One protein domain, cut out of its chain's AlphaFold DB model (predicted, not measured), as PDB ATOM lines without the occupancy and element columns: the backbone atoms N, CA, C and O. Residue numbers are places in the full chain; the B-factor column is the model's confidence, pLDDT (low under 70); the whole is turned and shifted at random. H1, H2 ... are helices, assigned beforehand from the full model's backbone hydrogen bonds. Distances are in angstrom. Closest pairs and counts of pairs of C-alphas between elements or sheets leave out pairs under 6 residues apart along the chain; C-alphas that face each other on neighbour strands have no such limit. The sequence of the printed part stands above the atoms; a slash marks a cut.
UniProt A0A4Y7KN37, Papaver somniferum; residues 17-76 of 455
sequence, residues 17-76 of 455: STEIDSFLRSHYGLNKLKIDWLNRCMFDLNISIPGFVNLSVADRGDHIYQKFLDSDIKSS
ATOM      1  N   SER A  17     635.908 392.348 483.519       79.25
ATOM      2  CA  SER A  17     636.750 393.395 484.116       79.25
ATOM      3  C   SER A  17     637.688 394.021 483.081       79.25
ATOM      4  O   SER A  17     637.943 395.222 483.116       79.25
ATOM      5  N   THR A  18     638.155 393.219 482.120       86.94
ATOM      6  CA  THR A  18     639.058 393.660 481.047       86.94
ATOM      7  C   THR A  18     638.347 394.560 480.030       86.94
ATOM      8  O   THR A  18     638.910 395.565 479.601       86.94
ATOM      9  N   GLU A  19     637.102 394.248 479.657       92.31
ATOM     10  CA  GLU A  19     636.313 395.080 478.734       92.31
ATOM     11  C   GLU A  19     635.966 396.444 479.341       92.31
ATOM     12  O   GLU A  19     636.101 397.477 478.682       92.31
ATOM     13  N   ILE A  20     635.562 396.456 480.615       93.75
ATOM     14  CA  ILE A  20     635.269 397.689 481.353       93.75
ATOM     15  C   ILE A  20     636.540 398.527 481.526       93.75
ATOM     16  O   ILE A  20     636.515 399.725 481.259       93.75
ATOM     17  N   ASP A  21     637.658 397.916 481.926       93.38
ATOM     18  CA  ASP A  21     638.944 398.609 482.054       93.38
ATOM     19  C   ASP A  21     639.382 399.225 480.715       93.38
ATOM     20  O   ASP A  21     639.743 400.401 480.654       93.38
ATOM     21  N   SER A  22     639.248 398.484 479.607       94.38
ATOM     22  CA  SER A  22     639.517 399.009 478.264       94.38
ATOM     23  C   SER A  22     638.632 400.211 477.927       94.38
ATOM     24  O   SER A  22     639.134 401.198 477.389       94.38
ATOM     25  N   PHE A  23     637.338 400.153 478.253       95.88
ATOM     26  CA  PHE A  23     636.414 401.265 478.040       95.88
ATOM     27  C   PHE A  23     636.807 402.501 478.861       95.88
ATOM     28  O   PHE A  23     636.878 403.605 478.317       95.88
ATOM     29  N   LEU A  24     637.126 402.331 480.147       95.31
ATOM     30  CA  LEU A  24     637.552 403.416 481.039       95.31
ATOM     31  C   LEU A  24     638.845 404.085 480.548       95.31
ATOM     32  O   LEU A  24     638.968 405.312 480.584       95.31
ATOM     33  N   ARG A  25     639.792 403.299 480.027       94.06
ATOM     34  CA  ARG A  25     641.020 403.811 479.400       94.06
ATOM     35  C   ARG A  25     640.716 404.622 478.148       94.06
ATOM     36  O   ARG A  25     641.135 405.771 478.057       94.06
ATOM     37  N   SER A  26     639.966 404.052 477.204       93.00
ATOM     38  CA  SER A  26     639.725 404.693 475.907       93.00
ATOM     39  C   SER A  26     638.802 405.905 475.995       93.00
ATOM     40  O   SER A  26     639.016 406.887 475.295       93.00
ATOM     41  N   HIS A  27     637.763 405.836 476.832       94.25
ATOM     42  CA  HIS A  27     636.733 406.869 476.893       94.25
ATOM     43  C   HIS A  27     637.084 407.969 477.903       94.25
ATOM     44  O   HIS A  27     636.859 409.151 477.632       94.25
ATOM     45  N   TYR A  28     637.630 407.602 479.065       93.44
ATOM     46  CA  TYR A  28     637.882 408.545 480.158       93.44
ATOM     47  C   TYR A  28     639.363 408.878 480.362       93.44
ATOM     48  O   TYR A  28     639.664 409.863 481.031       93.44
ATOM     49  N   GLY A  29     640.289 408.121 479.765       92.50
ATOM     50  CA  GLY A  29     641.730 408.320 479.946       92.50
ATOM     51  C   GLY A  29     642.275 407.736 481.253       92.50
ATOM     52  O   GLY A  29     643.333 408.158 481.719       92.50
ATOM     53  N   LEU A  30     641.570 406.780 481.874       93.00
ATOM     54  CA  LEU A  30     641.988 406.129 483.123       93.00
ATOM     55  C   LEU A  30     643.062 405.055 482.876       93.00
ATOM     56  O   LEU A  30     642.815 403.860 482.983       93.00
ATOM     57  N   ASN A  31     644.277 405.485 482.537       87.38
ATOM     58  CA  ASN A  31     645.340 404.609 482.025       87.38
ATOM     59  C   ASN A  31     646.057 403.727 483.064       87.38
ATOM     60  O   ASN A  31     646.792 402.821 482.675       87.38
ATOM     61  N   LYS A  32     645.898 403.962 484.368       89.94
ATOM     62  CA  LYS A  32     646.542 403.147 485.416       89.94
ATOM     63  C   LYS A  32     645.667 403.015 486.655       89.94
ATOM     64  O   LYS A  32     646.023 403.453 487.746       89.94
ATOM     65  N   LEU A  33     644.492 402.437 486.458       93.19
ATOM     66  CA  LEU A  33     643.602 402.097 487.554       93.19
ATOM     67  C   LEU A  33     644.082 400.810 488.246       93.19
ATOM     68  O   LEU A  33     644.416 399.833 487.574       93.19
ATOM     69  N   LYS A  34     644.080 400.801 489.579       93.06
ATOM     70  CA  LYS A  34     644.369 399.607 490.379       93.06
ATOM     71  C   LYS A  34     643.282 398.562 490.162       93.06
ATOM     72  O   LYS A  34     642.102 398.832 490.402       93.06
ATOM     73  N   ILE A  35     643.678 397.351 489.775       90.88
ATOM     74  CA  ILE A  35     642.729 396.266 489.488       90.88
ATOM     75  C   ILE A  35     641.899 395.883 490.721       90.88
ATOM     76  O   ILE A  35     640.695 395.668 490.610       90.88
ATOM     77  N   ASP A  36     642.504 395.888 491.910       91.81
ATOM     78  CA  ASP A  36     641.802 395.580 493.160       91.81
ATOM     79  C   ASP A  36     640.753 396.640 493.505       91.81
ATOM     80  O   ASP A  36     639.653 396.312 493.957       91.81
ATOM     81  N   TRP A  37     641.061 397.914 493.234       94.50
ATOM     82  CA  TRP A  37     640.100 399.000 493.395       94.50
ATOM     83  C   TRP A  37     638.937 398.856 492.411       94.50
ATOM     84  O   TRP A  37     637.782 398.968 492.818       94.50
ATOM     85  N   LEU A  38     639.224 398.551 491.139       94.38
ATOM     86  CA  LEU A  38     638.200 398.346 490.112       94.38
ATOM     87  C   LEU A  38     637.266 397.187 490.484       94.38
ATOM     88  O   LEU A  38     636.047 397.353 490.476       94.38
ATOM     89  N   ASN A  39     637.830 396.044 490.876       91.88
ATOM     90  CA  ASN A  39     637.073 394.866 491.302       91.88
ATOM     91  C   ASN A  39     636.154 395.178 492.485       91.88
ATOM     92  O   ASN A  39     634.975 394.819 492.470       91.88
ATOM     93  N   ARG A  40     636.668 395.898 493.488       90.56
ATOM     94  CA  ARG A  40     635.873 396.315 494.644       90.56
ATOM     95  C   ARG A  40     634.777 397.303 494.258       90.56
ATOM     96  O   ARG A  40     633.634 397.123 494.662       90.56
ATOM     97  N   CYS A  41     635.087 398.289 493.419       91.38
ATOM     98  CA  CYS A  41     634.106 399.254 492.934       91.38
ATOM     99  C   CYS A  41     632.961 398.567 492.174       91.38
ATOM    100  O   CYS A  41     631.798 398.908 492.378       91.38
ATOM    101  N   MET A  42     633.270 397.591 491.316       89.56
ATOM    102  CA  MET A  42     632.256 396.813 490.597       89.56
ATOM    103  C   MET A  42     631.394 395.984 491.551       89.56
ATOM    104  O   MET A  42     630.177 395.942 491.388       89.56
ATOM    105  N   PHE A  43     632.002 395.362 492.564       88.94
ATOM    106  CA  PHE A  43     631.276 394.619 493.591       88.94
ATOM    107  C   PHE A  43     630.310 395.522 494.374       88.94
ATOM    108  O   PHE A  43     629.123 395.210 494.477       88.94
ATOM    109  N   ASP A  44     630.787 396.675 494.845       86.12
ATOM    110  CA  ASP A  44     629.986 397.633 495.612       86.12
ATOM    111  C   ASP A  44     628.832 398.209 494.769       86.12
ATOM    112  O   ASP A  44     627.705 398.356 495.251       86.12
ATOM    113  N   LEU A  45     629.078 398.502 493.485       87.88
ATOM    114  CA  LEU A  45     628.045 398.955 492.547       87.88
ATOM    115  C   LEU A  45     627.016 397.865 492.246       87.88
ATOM    116  O   LEU A  45     625.832 398.174 492.148       87.88
ATOM    117  N   ASN A  46     627.438 396.604 492.157       88.12
ATOM    118  CA  ASN A  46     626.525 395.485 491.952       88.12
ATOM    119  C   ASN A  46     625.552 395.294 493.124       88.12
ATOM    120  O   ASN A  46     624.399 394.919 492.925       88.12
ATOM    121  N   ILE A  47     626.004 395.584 494.346       83.88
ATOM    122  CA  ILE A  47     625.148 395.590 495.539       83.88
ATOM    123  C   ILE A  47     624.233 396.819 495.544       83.88
ATOM    124  O   ILE A  47     623.051 396.715 495.866       83.88
ATOM    125  N   SER A  48     624.779 397.987 495.198       78.38
ATOM    126  CA  SER A  48     624.092 399.273 495.364       78.38
ATOM    127  C   SER A  48     623.076 399.583 494.260       78.38
ATOM    128  O   SER A  48     622.134 400.338 494.490       78.38
ATOM    129  N   ILE A  49     623.266 399.045 493.050       85.06
ATOM    130  CA  ILE A  49     622.441 399.339 491.874       85.06
ATOM    131  C   ILE A  49     621.766 398.045 491.399       85.06
ATOM    132  O   ILE A  49     622.423 397.181 490.808       85.06
ATOM    133  N   PRO A  50     620.442 397.894 491.602       88.56
ATOM    134  CA  PRO A  50     619.707 396.737 491.111       88.56
ATOM    135  C   PRO A  50     619.872 396.564 489.598       88.56
ATOM    136  O   PRO A  50     619.559 397.461 488.818       88.56
ATOM    137  N   GLY A  51     620.353 395.393 489.180       88.81
ATOM    138  CA  GLY A  51     620.560 395.083 487.765       88.81
ATOM    139  C   GLY A  51     621.838 395.663 487.154       88.81
ATOM    140  O   GLY A  51     621.965 395.614 485.936       88.81
ATOM    141  N   PHE A  52     622.794 396.151 487.958       90.62
ATOM    142  CA  PHE A  52     624.074 396.690 487.477       90.62
ATOM    143  C   PHE A  52     624.798 395.772 486.481       90.62
ATOM    144  O   PHE A  52     625.256 396.238 485.443       90.62
ATOM    145  N   VAL A  53     624.857 394.460 486.751       90.00
ATOM    146  CA  VAL A  53     625.506 393.481 485.850       90.00
ATOM    147  C   VAL A  53     624.885 393.480 484.452       90.00
ATOM    148  O   VAL A  53     625.585 393.248 483.473       90.00
ATOM    149  N   ASN A  54     623.586 393.775 484.353       92.25
ATOM    150  CA  ASN A  54     622.830 393.749 483.101       92.25
ATOM    151  C   ASN A  54     622.938 395.058 482.303       92.25
ATOM    152  O   ASN A  54     622.389 395.143 481.204       92.25
ATOM    153  N   LEU A  55     623.592 396.086 482.852       93.81
ATOM    154  CA  LEU A  55     623.833 397.346 482.157       93.81
ATOM    155  C   LEU A  55     624.900 397.181 481.067       93.81
ATOM    156  O   LEU A  55     625.727 396.266 481.106       93.81
ATOM    157  N   SER A  56     624.903 398.097 480.095       94.62
ATOM    158  CA  SER A  56     625.927 398.103 479.049       94.62
ATOM    159  C   SER A  56     627.320 398.395 479.629       94.62
ATOM    160  O   SER A  56     627.454 398.987 480.702       94.62
ATOM    161  N   VAL A  57     628.387 398.021 478.912       94.88
ATOM    162  CA  VAL A  57     629.769 398.375 479.302       94.88
ATOM    163  C   VAL A  57     629.913 399.885 479.507       94.88
ATOM    164  O   VAL A  57     630.569 400.296 480.460       94.88
ATOM    165  N   ALA A  58     629.254 400.690 478.668       93.75
ATOM    166  CA  ALA A  58     629.281 402.141 478.767       93.75
ATOM    167  C   ALA A  58     628.614 402.640 480.055       93.75
ATOM    168  O   ALA A  58     629.261 403.321 480.839       93.75
ATOM    169  N   ASP A  59     627.381 402.215 480.339       94.31
ATOM    170  CA  ASP A  59     626.651 402.660 481.537       94.31
ATOM    171  C   ASP A  59     627.362 402.230 482.832       94.31
ATOM    172  O   ASP A  59     627.455 402.985 483.802       94.31
ATOM    173  N   ARG A  60     627.919 401.012 482.857       94.50
ATOM    174  CA  ARG A  60     628.728 400.537 483.992       94.50
ATOM    175  C   ARG A  60     630.011 401.347 484.125       94.50
ATOM    176  O   ARG A  60     630.367 401.743 485.234       94.50
ATOM    177  N   GLY A  61     630.682 401.609 483.005       95.00
ATOM    178  CA  GLY A  61     631.862 402.462 482.937       95.00
ATOM    179  C   GLY A  61     631.582 403.868 483.460       95.00
ATOM    180  O   GLY A  61     632.366 404.382 484.250       95.00
ATOM    181  N   ASP A  62     630.432 404.449 483.125       93.62
ATOM    182  CA  ASP A  62     629.999 405.755 483.620       93.62
ATOM    183  C   ASP A  62     629.840 405.739 485.142       93.62
ATOM    184  O   ASP A  62     630.396 406.595 485.831       93.62
ATOM    185  N   HIS A  63     629.157 404.734 485.701       92.50
ATOM    186  CA  HIS A  63     629.030 404.585 487.153       92.50
ATOM    187  C   HIS A  63     630.384 404.430 487.859       92.50
ATOM    188  O   HIS A  63     630.612 405.057 488.900       92.50
ATOM    189  N   ILE A  64     631.296 403.637 487.294       94.75
ATOM    190  CA  ILE A  64     632.646 403.447 487.838       94.75
ATOM    191  C   ILE A  64     633.448 404.746 487.743       94.75
ATOM    192  O   ILE A  64     634.107 405.130 488.707       94.75
ATOM    193  N   TYR A  65     633.348 405.472 486.631       94.88
ATOM    194  CA  TYR A  65     633.988 406.770 486.462       94.88
ATOM    195  C   TYR A  65     633.479 407.787 487.494       94.88
ATOM    196  O   TYR A  65     634.280 408.469 488.135       94.88
ATOM    197  N   GLN A  66     632.168 407.837 487.756       88.75
ATOM    198  CA  GLN A  66     631.613 408.688 488.816       88.75
ATOM    199  C   GLN A  66     632.164 408.321 490.205       88.75
ATOM    200  O   GLN A  66     632.497 409.215 490.986       88.75
ATOM    201  N   LYS A  67     632.310 407.024 490.513       88.44
ATOM    202  CA  LYS A  67     632.944 406.559 491.761       88.44
ATOM    203  C   LYS A  67     634.430 406.911 491.814       88.44
ATOM    204  O   LYS A  67     634.923 407.309 492.867       88.44
ATOM    205  N   PHE A  68     635.135 406.825 490.689       91.75
ATOM    206  CA  PHE A  68     636.534 407.222 490.592       91.75
ATOM    207  C   PHE A  68     636.717 408.711 490.913       91.75
ATOM    208  O   PHE A  68     637.614 409.062 491.689       91.75
ATOM    209  N   LEU A  69     635.847 409.591 490.402       85.06
ATOM    210  CA  LEU A  69     635.903 411.029 490.696       85.06
ATOM    211  C   LEU A  69     635.816 411.340 492.200       85.06
ATOM    212  O   LEU A  69     636.515 412.244 492.650       85.06
ATOM    213  N   ASP A  70     635.094 410.534 492.983       78.19
ATOM    214  CA  ASP A  70     635.004 410.660 494.451       78.19
ATOM    215  C   ASP A  70     636.080 409.913 495.239       78.19
ATOM    216  O   ASP A  70     636.177 410.070 496.458       78.19
ATOM    217  N   SER A  71     636.792 408.997 494.592       81.81
ATOM    218  CA  SER A  71     637.769 408.154 495.275       81.81
ATOM    219  C   SER A  71     639.033 408.935 495.618       81.81
ATOM    220  O   SER A  71     639.415 409.859 494.893       81.81
ATOM    221  N   ASP A  72     639.728 408.535 496.681       79.38
ATOM    222  CA  ASP A  72     641.105 408.979 496.861       79.38
ATOM    223  C   ASP A  72     641.979 408.348 495.772       79.38
ATOM    224  O   ASP A  72     642.023 407.121 495.631       79.38
ATOM    225  N   ILE A  73     642.691 409.187 495.021       84.50
ATOM    226  CA  ILE A  73     643.541 408.762 493.912       84.50
ATOM    227  C   ILE A  73     644.656 407.815 494.380       84.50
ATOM    228  O   ILE A  73     645.017 406.902 493.647       84.50
ATOM    229  N   LYS A  74     645.119 407.925 495.636       84.06
ATOM    230  CA  LYS A  74     646.099 406.990 496.220       84.06
ATOM    231  C   LYS A  74     645.565 405.556 496.305       84.06
ATOM    232  O   LYS A  74     646.315 404.589 496.159       84.06
ATOM    233  N   SER A  75     644.259 405.408 496.523       85.88
ATOM    234  CA  SER A  75     643.594 404.104 496.616       85.88
ATOM    235  C   SER A  75     643.224 403.520 495.249       85.88
ATOM    236  O   SER A  75     643.159 402.300 495.119       85.88
ATOM    237  N   SER A  76     643.010 404.369 494.238       90.44
ATOM    238  CA  SER A  76     642.464 403.969 492.936       90.44
ATOM    239  C   SER A  76     643.468 403.966 491.783       90.44
ATOM    240  O   SER A  76     643.251 403.244 490.814       90.44
TER     241      SER A  76
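This is residues 17 to 76 of the 455 residues of a protein of Papaver somniferum (UniProt A0A4Y7KN37). Three helices set at large angles to one another make a compact cluster, with H3 packed on both H1 and H2, and a four-residue turn of helix, H4, comes after H3. The two loops that join H1 to H2 and H2 to H3 lie toward opposite ends of the longest axis, and H4 lies at the same end as the first of them. The printed part has 60 residues with four named helices, in the order H1, H2, H3, H4, and no named strand; the class is all helix. The whole is compact, with a radius of gyration of the C-alphas of 10.5 A, and its outline is rounded, with spans of 28 by 21 by 17 A.

H1, residues 17 to 28, and H2, residues 35 to 48, are close but not clearly touching; their closest C-alphas, those of Ser 17 and Asn 39, are 7.3 A apart. Their lines are about perpendicular, at 84 degrees. H3, residues 57 to 70, touches H1, where the closest C-alphas, those of Ile 20 and Val 57, are 5.9 A apart. H1 and H3 run the same way at a steep tilt of 69 degrees, only just short of about perpendicular. H3 also touches H2, with its residues 63 to 67 alone; the closest C-alphas are those of Cys 41 and Ile 64, 6.8 A apart. The lines of H2 and H3 are about perpendicular, at 76 degrees. H4, residues 73 to 76, only just touches H2, with 3 pairs of C-alphas within 8 A, and H2 takes part with residues 37 to 38 alone; the closest C-alphas, those of Trp 37 and Ser 76, are 5.5 A apart. H3 and H4 are close but not clearly touching, with the closest C-alphas, those of Phe 68 and Ser 76, 7.2 A apart. H1 and H4 are apart. Each O i to N i+4 pair is within hydrogen-bond range in H1 and H2, and 9 of 10 are in H3; H4 is too short for such a pair, and its one O i to N i+3 pair is within range.

H1 begins at C-alpha 17, at (636.750, 393.395, 484.116), and measures 15.7 A from first to last C-alpha. H2 runs from Ile 35 to Ser 48 and measures 19.8 A. H3 begins at C-alpha 57, at (629.769, 398.375, 479.302), and measures 20.2 A. H4 measures 5.0 A and ends at C-alpha 76, at (642.464, 403.969, 492.936).

The two C-alphas farthest apart, those of Asn 54 and Lys 74, are 29.8 A apart. The printed part has no cut. The links from H1 to H2 and from H2 to H3 are short, and the link from H3 to H4 is tight. The mean pLDDT of the printed part is 90.2, and no printed residue is under 70.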